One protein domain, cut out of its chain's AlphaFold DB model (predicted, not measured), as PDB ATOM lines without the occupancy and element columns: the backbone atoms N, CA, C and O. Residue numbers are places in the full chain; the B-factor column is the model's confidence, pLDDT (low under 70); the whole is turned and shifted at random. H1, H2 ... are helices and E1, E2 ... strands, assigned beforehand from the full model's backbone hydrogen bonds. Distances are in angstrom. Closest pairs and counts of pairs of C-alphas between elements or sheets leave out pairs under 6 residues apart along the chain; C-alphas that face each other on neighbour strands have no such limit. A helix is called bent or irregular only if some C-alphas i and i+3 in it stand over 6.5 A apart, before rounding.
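Overview. This is residues 110 to 191 of the 400 residues of the protein "Transcription-repair coupling factor (Superfamily II helicase)" of Phenylobacterium haematophilum (UniProt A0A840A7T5). From the first residue, H1 and H2 run along one side of a long, loose frame and the long helix H3 makes the opposite side; an unnamed stretch and H4 run back between them. Two short strands, E1 and E2, pair side by side at one end, and residues 158 to 163 stick out at the other. The printed part has 82 residues, with the order H1 H2 E1 H3 H4 E2, mostly helix, and a parallel sheet E1, E2. It is loose, with a radius of gyration of the C-alphas of 15.2 A, and spans 47 by 27 by 17 A.

Arrangement. Start at H1, residues 110 to 117, which touches no helix. It is irregular: C-alphas 111 and 114 are 8.0 A apart. H2, residues 123 to 126, is close to but not clearly touching H4, residues 176 to 184; their closest C-alphas, Leu 124 and Ala 182, are 7.3 A apart. Next find E1, residues 132 to 134, the parallel neighbour of E2, residues 188 to 190, at 23 degrees; N 134 and O 189 are 2.8 A apart, within hydrogen-bond range. E1, H3, H4 and E2 form a strand-helix-strand unit, two parallel neighbour strands with helices between, and its crossover is right-handed. H3, residues 138 to 157, and H4 form a helical hairpin, opposite ways at a shallow tilt of 28 degrees. They only just touch, with 3 pairs of C-alphas within 8 A, H3 by residues 142 to 146 alone; the closest C-alphas, Ala 143 and Phe 176, are 6.0 A apart. In H3 and H4 every O i to N i+4 pair is within hydrogen-bond range; H1 has 1 of 4, beside 3 of 5 O i to N i+3 pairs, and H2 is too short for an O i to N i+4 pair.

Along the chain. Find C-alpha 110 at (267.360, 212.631, 245.180), where H1 begins, 10.9 A long. H2 measures 5.2 A and E1 6.3 A. From C-alpha 138 at (280.894, 193.065, 254.083), H3 runs 28.7 A. H4 measures 12.5 A, and E2, 6.6 A, ends at C-alpha 190, (288.934, 192.378, 259.285).

Size, cuts and confidence. Look to Gly 161 and Leu 189 for the two C-alphas farthest apart, 47.0 A. The link from H3 to H4, residues 158 to 175, is long; the other links are tight. The printed part has no cut, its mean pLDDT is 89.5, and no printed residue is under 70.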
ATOM      1  N   GLU A 110     266.092 213.048 244.579       89.31
ATOM      2  CA  GLU A 110     267.360 212.631 245.180       89.31
ATOM      3  C   GLU A 110     268.142 211.673 244.269       89.31
ATOM      4  O   GLU A 110     269.373 211.733 244.205       89.31
ATOM      5  N   HIS A 111     267.450 210.851 243.471       90.50
ATOM      6  CA  HIS A 111     268.091 209.975 242.485       90.50
ATOM      7  C   HIS A 111     268.754 210.740 241.328       90.50
ATOM      8  O   HIS A 111     269.455 210.156 240.502       90.50
ATOM      9  N   ARG A 112     268.545 212.053 241.261       89.62
ATOM     10  CA  ARG A 112     269.120 212.953 240.261       89.62
ATOM     11  C   ARG A 112     270.019 214.016 240.877       89.62
ATOM     12  O   ARG A 112     270.411 214.961 240.201       89.62
ATOM     13  N   SER A 113     270.436 213.829 242.131       90.69
ATOM     14  CA  SER A 113     271.323 214.755 242.853       90.69
ATOM     15  C   SER A 113     272.583 215.140 242.066       90.69
ATOM     16  O   SER A 113     273.062 216.268 242.172       90.69
ATOM     17  N   VAL A 114     273.108 214.239 241.224       91.00
ATOM     18  CA  VAL A 114     274.274 214.516 240.370       91.00
ATOM     19  C   VAL A 114     274.037 215.654 239.369       91.00
ATOM     20  O   VAL A 114     274.980 216.347 239.016       91.00
ATOM     21  N   GLU A 115     272.806 215.885 238.915       89.06
ATOM     22  CA  GLU A 115     272.486 216.951 237.954       89.06
ATOM     23  C   GLU A 115     272.520 218.324 238.627       89.06
ATOM     24  O   GLU A 115     272.903 219.329 238.025       89.06
ATOM     25  N   ILE A 116     272.190 218.352 239.918       86.75
ATOM     26  CA  ILE A 116     272.268 219.549 240.748       86.75
ATOM     27  C   ILE A 116     273.726 219.800 241.144       86.75
ATOM     28  O   ILE A 116     274.255 220.888 240.905       86.75
ATOM     29  N   TYR A 117     274.411 218.803 241.700       88.25
ATOM     30  CA  TYR A 117     275.756 218.980 242.257       88.25
ATOM     31  C   TYR A 117     276.897 218.836 241.245       88.25
ATOM     32  O   TYR A 117     278.032 219.211 241.535       88.25
ATOM     33  N   GLY A 118     276.635 218.278 240.066       88.50
ATOM     34  CA  GLY A 118     277.626 217.940 239.038       88.50
ATOM     35  C   GLY A 118     278.444 216.683 239.359       88.50
ATOM     36  O   GLY A 118     278.705 215.869 238.476       88.50
ATOM     37  N   ARG A 119     278.840 216.493 240.623       86.25
ATOM     38  CA  ARG A 119     279.563 215.307 241.101       86.25
ATOM     39  C   ARG A 119     279.113 214.924 242.506       86.25
ATOM     40  O   ARG A 119     279.094 215.758 243.405       86.25
ATOM     41  N   MET A 120     278.881 213.629 242.710       87.69
ATOM     42  CA  MET A 120     278.658 213.045 244.033       87.69
ATOM     43  C   MET A 120     279.994 212.569 244.620       87.69
ATOM     44  O   MET A 120     280.602 211.624 244.121       87.69
ATOM     45  N   GLY A 121     280.487 213.249 245.657       83.00
ATOM     46  CA  GLY A 121     281.666 212.809 246.411       83.00
ATOM     47  C   GLY A 121     281.295 211.715 247.413       83.00
ATOM     48  O   GLY A 121     280.394 211.913 248.226       83.00
ATOM     49  N   GLY A 122     281.986 210.575 247.377       85.69
ATOM     50  CA  GLY A 122     281.691 209.441 248.259       85.69
ATOM     51  C   GLY A 122     282.292 209.580 249.662       85.69
ATOM     52  O   GLY A 122     283.306 210.250 249.858       85.69
ATOM     53  N   VAL A 123     281.730 208.863 250.640       88.94
ATOM     54  CA  VAL A 123     282.255 208.798 252.025       88.94
ATOM     55  C   VAL A 123     283.730 208.387 252.050       88.94
ATOM     56  O   VAL A 123     284.544 208.977 252.755       88.94
ATOM     57  N   LEU A 124     284.096 207.420 251.208       87.94
ATOM     58  CA  LEU A 124     285.468 206.948 251.077       87.94
ATOM     59  C   LEU A 124     286.431 208.050 250.604       87.94
ATOM     60  O   LEU A 124     287.591 208.036 250.992       87.94
ATOM     61  N   GLU A 125     285.994 208.981 249.759       88.19
ATOM     62  CA  GLU A 125     286.834 210.102 249.322       88.19
ATOM     63  C   GLU A 125     287.060 211.095 250.466       88.19
ATOM     64  O   GLU A 125     288.191 211.513 250.704       88.19
ATOM     65  N   ARG A 126     286.000 211.405 251.223       89.50
ATOM     66  CA  ARG A 126     286.059 212.316 252.376       89.50
ATOM     67  C   ARG A 126     286.927 211.774 253.513       89.50
ATOM     68  O   ARG A 126     287.580 212.547 254.205       89.50
ATOM     69  N   LEU A 127     286.963 210.453 253.684       89.69
ATOM     70  CA  LEU A 127     287.717 209.757 254.730       89.69
ATOM     71  C   LEU A 127     288.968 209.061 254.170       89.69
ATOM     72  O   LEU A 127     289.257 207.911 254.500       89.69
ATOM     73  N   ALA A 128     289.719 209.738 253.296       84.56
ATOM     74  CA  ALA A 128     290.830 209.125 252.566       84.56
ATOM     75  C   ALA A 128     291.910 208.487 253.466       84.56
ATOM     76  O   ALA A 128     292.471 207.464 253.077       84.56
ATOM     77  N   GLY A 129     292.164 209.058 254.651       85.88
ATOM     78  CA  GLY A 129     293.153 208.572 255.622       85.88
ATOM     79  C   GLY A 129     292.619 207.605 256.684       85.88
ATOM     80  O   GLY A 129     293.384 207.183 257.546       85.88
ATOM     81  N   ALA A 130     291.328 207.265 256.660       91.00
ATOM     82  CA  ALA A 130     290.744 206.381 257.663       91.00
ATOM     83  C   ALA A 130     291.123 204.913 257.411       91.00
ATOM     84  O   ALA A 130     291.089 204.430 256.273       91.00
ATOM     85  N   ALA A 131     291.438 204.189 258.486       92.00
ATOM     86  CA  ALA A 131     291.486 202.733 258.451       92.00
ATOM     87  C   ALA A 131     290.068 202.173 258.270       92.00
ATOM     88  O   ALA A 131     289.094 202.744 258.763       92.00
ATOM     89  N   LEU A 132     289.955 201.051 257.564       91.62
ATOM     90  CA  LEU A 132     288.683 200.378 257.330       91.62
ATOM     91  C   LEU A 132     288.618 199.089 258.146       91.62
ATOM     92  O   LEU A 132     289.480 198.222 257.997       91.62
ATOM     93  N   LEU A 133     287.576 198.959 258.966       92.44
ATOM     94  CA  LEU A 133     287.244 197.738 259.693       92.44
ATOM     95  C   LEU A 133     286.104 197.015 258.969       92.44
ATOM     96  O   LEU A 133     285.035 197.590 258.772       92.44
ATOM     97  N   PHE A 134     286.338 195.773 258.555       89.50
ATOM     98  CA  PHE A 134     285.383 194.974 257.792       89.50
ATOM     99  C   PHE A 134     284.808 193.844 258.634       89.50
ATOM    100  O   PHE A 134     285.544 193.004 259.141       89.50
ATOM    101  N   ASP A 135     283.485 193.778 258.690       88.62
ATOM    102  CA  ASP A 135     282.776 192.533 258.981       88.62
ATOM    103  C   ASP A 135     283.097 191.466 257.901       88.62
ATOM    104  O   ASP A 135     283.225 191.832 256.725       88.62
ATOM    105  N   PRO A 136     283.204 190.165 258.248       84.31
ATOM    106  CA  PRO A 136     283.535 189.098 257.299       84.31
ATOM    107  C   PRO A 136     282.660 189.036 256.043       84.31
ATOM    108  O   PRO A 136     283.139 188.646 254.979       84.31
ATOM    109  N   LEU A 137     281.387 189.432 256.138       88.06
ATOM    110  CA  LEU A 137     280.428 189.367 255.033       88.06
ATOM    111  C   LEU A 137     280.285 190.698 254.285       88.06
ATOM    112  O   LEU A 137     279.499 190.799 253.346       88.06
ATOM    113  N   ALA A 138     281.042 191.731 254.658       89.75
ATOM    114  CA  ALA A 138     280.894 193.065 254.083       89.75
ATOM    115  C   ALA A 138     281.146 193.110 252.566       89.75
ATOM    116  O   ALA A 138     280.418 193.794 251.850       89.75
ATOM    117  N   GLU A 139     282.140 192.375 252.050       88.62
ATOM    118  CA  GLU A 139     282.392 192.335 250.602       88.62
ATOM    119  C   GLU A 139     281.300 191.578 249.834       88.62
ATOM    120  O   GLU A 139     280.937 192.005 248.739       88.62
ATOM    121  N   LEU A 140     280.756 190.499 250.413       90.31
ATOM    122  CA  LEU A 140     279.641 189.753 249.827       90.31
ATOM    123  C   LEU A 140     278.395 190.642 249.736       90.31
ATOM    124  O   LEU A 140     277.860 190.820 248.645       90.31
ATOM    125  N   ARG A 141     278.020 191.304 250.840       93.25
ATOM    126  CA  ARG A 141     276.891 192.249 250.865       93.25
ATOM    127  C   ARG A 141     277.078 193.402 249.878       93.25
ATOM    128  O   ARG A 141     276.122 193.826 249.240       93.25
ATOM    129  N   ALA A 142     278.303 193.906 249.716       91.75
ATOM    130  CA  ALA A 142     278.591 194.949 248.732       91.75
ATOM    131  C   ALA A 142     278.410 194.461 247.281       91.75
ATOM    132  O   ALA A 142     277.976 195.237 246.429       91.75
ATOM    133  N   ALA A 143     278.738 193.198 246.990       92.56
ATOM    134  CA  ALA A 143     278.507 192.599 245.678       92.56
ATOM    135  C   ALA A 143     277.008 192.388 245.409       92.56
ATOM    136  O   ALA A 143     276.526 192.767 244.343       92.56
ATOM    137  N   GLU A 144     276.272 191.852 246.387       95.81
ATOM    138  CA  GLU A 144     274.815 191.663 246.317       95.81
ATOM    139  C   GLU A 144     274.087 192.995 246.122       95.81
ATOM    140  O   GLU A 144     273.259 193.123 245.224       95.81
ATOM    141  N   PHE A 145     274.460 194.024 246.886       95.38
ATOM    142  CA  PHE A 145     273.900 195.364 246.734       95.38
ATOM    143  C   PHE A 145     274.171 195.947 245.340       95.38
ATOM    144  O   PHE A 145     273.285 196.532 244.721       95.38
ATOM    145  N   ALA A 146     275.377 195.757 244.793       94.25
ATOM    146  CA  ALA A 146     275.686 196.204 243.436       94.25
ATOM    147  C   ALA A 146     274.846 195.479 242.369       94.25
ATOM    148  O   ALA A 146     274.469 196.104 241.376       94.25
ATOM    149  N   ALA A 147     274.537 194.192 242.572       94.38
ATOM    150  CA  ALA A 147     273.644 193.435 241.697       94.38
ATOM    151  C   ALA A 147     272.197 193.944 241.790       94.38
ATOM    152  O   ALA A 147     271.595 194.217 240.756       94.38
ATOM    153  N   GLN A 148     271.685 194.182 243.003       96.88
ATOM    154  CA  GLN A 148     270.352 194.761 243.224       96.88
ATOM    155  C   GLN A 148     270.202 196.134 242.558       96.88
ATOM    156  O   GLN A 148     269.182 196.423 241.941       96.88
ATOM    157  N   VAL A 149     271.230 196.984 242.640       95.12
ATOM    158  CA  VAL A 149     271.235 198.290 241.966       95.12
ATOM    159  C   VAL A 149     271.174 198.138 240.442       95.12
ATOM    160  O   VAL A 149     270.481 198.912 239.781       95.12
ATOM    161  N   ALA A 150     271.898 197.168 239.874       93.94
ATOM    162  CA  ALA A 150     271.869 196.901 238.438       93.94
ATOM    163  C   ALA A 150     270.492 196.382 237.990       93.94
ATOM    164  O   ALA A 150     269.924 196.926 237.048       93.94
ATOM    165  N   GLU A 151     269.931 195.414 238.714       95.44
ATOM    166  CA  GLU A 151     268.599 194.856 238.458       95.44
ATOM    167  C   GLU A 151     267.504 195.929 238.552       95.44
ATOM    168  O   GLU A 151     266.692 196.072 237.641       95.44
ATOM    169  N   ALA A 152     267.516 196.756 239.604       93.50
ATOM    170  CA  ALA A 152     266.552 197.844 239.768       93.50
ATOM    171  C   ALA A 152     266.644 198.887 238.640       93.50
ATOM    172  O   ALA A 152     265.629 199.441 238.209       93.50
ATOM    173  N   TYR A 153     267.856 199.162 238.149       94.12
ATOM    174  CA  TYR A 153     268.071 200.056 237.015       94.12
ATOM    175  C   TYR A 153     267.519 199.469 235.711       94.12
ATOM    176  O   TYR A 153     266.794 200.162 234.998       94.12
ATOM    177  N   GLU A 154     267.806 198.199 235.419       93.50
ATOM    178  CA  GLU A 154     267.267 197.495 234.248       93.50
ATOM    179  C   GLU A 154     265.738 197.407 234.295       93.50
ATOM    180  O   GLU A 154     265.073 197.725 233.307       93.50
ATOM    181  N   GLY A 155     265.171 197.085 235.461       92.38
ATOM    182  CA  GLY A 155     263.727 197.069 235.683       92.38
ATOM    183  C   GLY A 155     263.079 198.422 235.386       92.38
ATOM    184  O   GLY A 155     262.079 198.483 234.673       92.38
ATOM    185  N   ARG A 156     263.679 199.531 235.847       90.25
ATOM    186  CA  ARG A 156     263.186 200.879 235.517       90.25
ATOM    187  C   ARG A 156     263.341 201.243 234.042       90.25
ATOM    188  O   ARG A 156     262.487 201.955 233.527       90.25
ATOM    189  N   LEU A 157     264.393 200.788 233.355       91.00
ATOM    190  CA  LEU A 157     264.517 200.998 231.906       91.00
ATOM    191  C   LEU A 157     263.396 200.293 231.133       91.00
ATOM    192  O   LEU A 157     262.950 200.812 230.113       91.00
ATOM    193  N   GLY A 158     262.910 199.153 231.629       87.44
ATOM    194  CA  GLY A 158     261.759 198.448 231.060       87.44
ATOM    195  C   GLY A 158     260.434 199.218 231.151       87.44
ATOM    196  O   GLY A 158     259.522 198.927 230.385       87.44
ATOM    197  N   LEU A 159     260.344 200.219 232.033       87.19
ATOM    198  CA  LEU A 159     259.186 201.112 232.199       87.19
ATOM    199  C   LEU A 159     259.331 202.424 231.402       87.19
ATOM    200  O   LEU A 159     258.628 203.408 231.656       87.19
ATOM    201  N   ALA A 160     260.285 202.480 230.464       72.25
ATOM    202  CA  ALA A 160     260.537 203.669 229.660       72.25
ATOM    203  C   ALA A 160     259.282 204.086 228.874       72.25
ATOM    204  O   ALA A 160     258.754 203.322 228.070       72.25
ATOM    205  N   GLY A 161     258.835 205.326 229.094       72.56
ATOM    206  CA  GLY A 161     257.636 205.902 228.473       72.56
ATOM    207  C   GLY A 161     256.500 206.187 229.459       72.56
ATOM    208  O   GLY A 161     255.713 207.094 229.208       72.56
ATOM    209  N   GLU A 162     256.456 205.486 230.596       76.94
ATOM    210  CA  GLU A 162     255.496 205.742 231.686       76.94
ATOM    211  C   GLU A 162     256.105 206.597 232.800       76.94
ATOM    212  O   GLU A 162     255.435 207.430 233.409       76.94
ATOM    213  N   ILE A 163     257.404 206.413 233.038       81.25
ATOM    214  CA  ILE A 163     258.186 207.170 234.011       81.25
ATOM    215  C   ILE A 163     259.381 207.839 233.344       81.25
ATOM    216  O   ILE A 163     259.848 207.438 232.274       81.25
ATOM    217  N   GLU A 164     259.902 208.865 234.012       84.75
ATOM    218  CA  GLU A 164     261.144 209.492 233.591       84.75
ATOM    219  C   GLU A 164     262.309 208.482 233.675       84.75
ATOM    220  O   GLU A 164     262.445 207.793 234.694       84.75
ATOM    221  N   PRO A 165     263.155 208.368 232.632       87.94
ATOM    222  CA  PRO A 165     264.242 207.398 232.620       87.94
ATOM    223  C   PRO A 165     265.224 207.587 233.790       87.94
ATOM    224  O   PRO A 165     265.622 208.719 234.082       87.94
ATOM    225  N   PRO A 166     265.673 206.498 234.443       91.69
ATOM    226  CA  PRO A 166     266.656 206.592 235.513       91.69
ATOM    227  C   PRO A 166     268.031 207.017 234.981       91.69
ATOM    228  O   PRO A 166     268.438 206.654 233.875       91.69
ATOM    229  N   LEU A 167     268.807 207.714 235.813       92.62
ATOM    230  CA  LEU A 167     270.227 207.937 235.542       92.62
ATOM    231  C   LEU A 167     271.025 206.643 235.700       92.62
ATOM    232  O   LEU A 167     270.712 205.794 236.535       92.62
ATOM    233  N   ALA A 168     272.108 206.517 234.928       92.81
ATOM    234  CA  ALA A 168     273.005 205.370 235.023       92.81
ATOM    235  C   ALA A 168     273.513 205.195 236.469       92.81
ATOM    236  O   ALA A 168     273.949 206.189 237.059       92.81
ATOM    237  N   PRO A 169     273.577 203.970 237.031       93.38
ATOM    238  CA  PRO A 169     273.890 203.755 238.450       93.38
ATOM    239  C   PRO A 169     275.187 204.404 238.935       93.38
ATOM    240  O   PRO A 169     275.262 204.898 240.056       93.38
ATOM    241  N   LYS A 170     276.191 204.488 238.054       91.19
ATOM    242  CA  LYS A 170     277.480 205.154 238.306       91.19
ATOM    243  C   LYS A 170     277.379 206.643 238.681       91.19
ATOM    244  O   LYS A 170     278.386 207.227 239.063       91.19
ATOM    245  N   SER A 171     276.215 207.268 238.495       90.69
ATOM    246  CA  SER A 171     275.952 208.661 238.874       90.69
ATOM    247  C   SER A 171     275.848 208.867 240.387       90.69
ATOM    248  O   SER A 171     276.240 209.924 240.879       90.69
ATOM    249  N   LEU A 172     275.352 207.860 241.112       90.00
ATOM    250  CA  LEU A 172     275.139 207.902 242.564       90.00
ATOM    251  C   LEU A 172     275.965 206.844 243.296       90.00
ATOM    252  O   LEU A 172     276.468 207.092 244.389       90.00
ATOM    253  N   TYR A 173     276.111 205.663 242.696       91.19
ATOM    254  CA  TYR A 173     276.722 204.503 243.326       91.19
ATOM    255  C   TYR A 173     278.133 204.258 242.797       91.19
ATOM    256  O   TYR A 173     278.413 204.352 241.599       91.19
ATOM    257  N   LEU A 174     279.031 203.848 243.695       90.12
ATOM    258  CA  LEU A 174     280.282 203.220 243.285       90.12
ATOM    259  C   LEU A 174     279.972 201.837 242.709       90.12
ATOM    260  O   LEU A 174     279.260 201.048 243.325       90.12
ATOM    261  N   SER A 175     280.565 201.502 241.563       90.06
ATOM    262  CA  SER A 175     280.536 200.116 241.093       90.06
ATOM    263  C   SER A 175     281.300 199.214 242.064       90.06
ATOM    264  O   SER A 175     282.261 199.657 242.698       90.06
ATOM    265  N   PHE A 176     280.951 197.927 242.127       91.81
ATOM    266  CA  PHE A 176     281.669 196.970 242.977       91.81
ATOM    267  C   PHE A 176     283.184 196.958 242.690       91.81
ATOM    268  O   PHE A 176     284.008 196.956 243.604       91.81
ATOM    269  N   ARG A 177     283.576 197.076 241.413       91.94
ATOM    270  CA  ARG A 177     284.985 197.213 241.006       91.94
ATOM    271  C   ARG A 177     285.637 198.492 241.547       91.94
ATOM    272  O   ARG A 177     286.780 198.447 242.011       91.94
ATOM    273  N   ALA A 178     284.942 199.629 241.479       89.94
ATOM    274  CA  ALA A 178     285.440 200.899 242.009       89.94
ATOM    275  C   ALA A 178     285.560 200.851 243.538       89.94
ATOM    276  O   ALA A 178     286.579 201.278 244.080       89.94
ATOM    277  N   PHE A 179     284.580 200.252 244.219       90.19
ATOM    278  CA  PHE A 179     284.618 199.991 245.653       90.19
ATOM    279  C   PHE A 179     285.832 199.133 246.040       90.19
ATOM    280  O   PHE A 179     286.654 199.584 246.835       90.19
ATOM    281  N   LYS A 180     286.030 197.966 245.405       91.44
ATOM    282  CA  LYS A 180     287.202 197.097 245.632       91.44
ATOM    283  C   LYS A 180     288.524 197.847 245.452       91.44
ATOM    284  O   LYS A 180     289.435 197.691 246.256       91.44
ATOM    285  N   THR A 181     288.616 198.695 244.430       91.06
ATOM    286  CA  THR A 181     289.813 199.516 244.174       91.06
ATOM    287  C   THR A 181     290.018 200.598 245.237       91.06
ATOM    288  O   THR A 181     291.151 200.925 245.582       91.06
ATOM    289  N   ALA A 182     288.939 201.191 245.751       88.06
ATOM    290  CA  ALA A 182     289.018 202.231 246.771       88.06
ATOM    291  C   ALA A 182     289.463 201.673 248.130       88.06
ATOM    292  O   ALA A 182     290.211 202.338 248.843       88.06
ATOM    293  N   ILE A 183     289.030 200.459 248.482       89.06
ATOM    294  CA  ILE A 183     289.340 199.855 249.784       89.06
ATOM    295  C   ILE A 183     290.753 199.261 249.856       89.06
ATOM    296  O   ILE A 183     291.343 199.262 250.929       89.06
ATOM    297  N   THR A 184     291.341 198.811 248.738       87.94
ATOM    298  CA  THR A 184     292.719 198.272 248.724       87.94
ATOM    299  C   THR A 184     293.789 199.333 248.956       87.94
ATOM    300  O   THR A 184     294.909 199.004 249.330       87.94
ATOM    301  N   LYS A 185     293.457 200.613 248.763       85.06
ATOM    302  CA  LYS A 185     294.374 201.740 248.984       85.06
ATOM    303  C   LYS A 185     294.505 202.142 250.457       85.06
ATOM    304  O   LYS A 185     295.132 203.159 250.738       85.06
ATOM    305  N   ARG A 186     293.885 201.405 251.387       87.81
ATOM    306  CA  ARG A 186     293.757 201.803 252.796       87.81
ATOM    307  C   ARG A 186     294.194 200.709 253.763       87.81
ATOM    308  O   ARG A 186     294.087 199.530 253.420       87.81
ATOM    309  N   PRO A 187     294.616 201.081 254.988       90.12
ATOM    310  CA  PRO A 187     294.774 200.124 256.071       90.12
ATOM    311  C   PRO A 187     293.462 199.368 256.287       90.12
ATOM    312  O   PRO A 187     292.408 199.984 256.467       90.12
ATOM    313  N   ARG A 188     293.536 198.037 256.241       88.62
ATOM    314  CA  ARG A 188     292.381 197.152 256.369       88.62
ATOM    315  C   ARG A 188     292.537 196.268 257.592       88.62
ATOM    316  O   ARG A 188     293.527 195.552 257.717       88.62
ATOM    317  N   LEU A 189     291.517 196.287 258.432       90.94
ATOM    318  CA  LEU A 189     291.312 195.359 259.526       90.94
ATOM    319  C   LEU A 189     290.062 194.546 259.195       90.94
ATOM    320  O   LEU A 189     289.057 195.107 258.765       90.94
ATOM    321  N   THR A 190     290.120 193.234 259.374       88.12
ATOM    322  CA  THR A 190     288.934 192.378 259.285       88.12
ATOM    323  C   THR A 190     288.594 191.939 260.696       88.12
ATOM    324  O   THR A 190     289.480 191.501 261.427       88.12
ATOM    325  N   LEU A 191     287.329 192.084 261.081       88.69
ATOM    326  CA  LEU A 191     286.810 191.506 262.309       88.69
ATOM    327  C   LEU A 191     286.881 189.990 262.183       88.69
ATOM    328  O   LEU A 191     286.206 189.399 261.342       88.69
TER     329      LEU A 191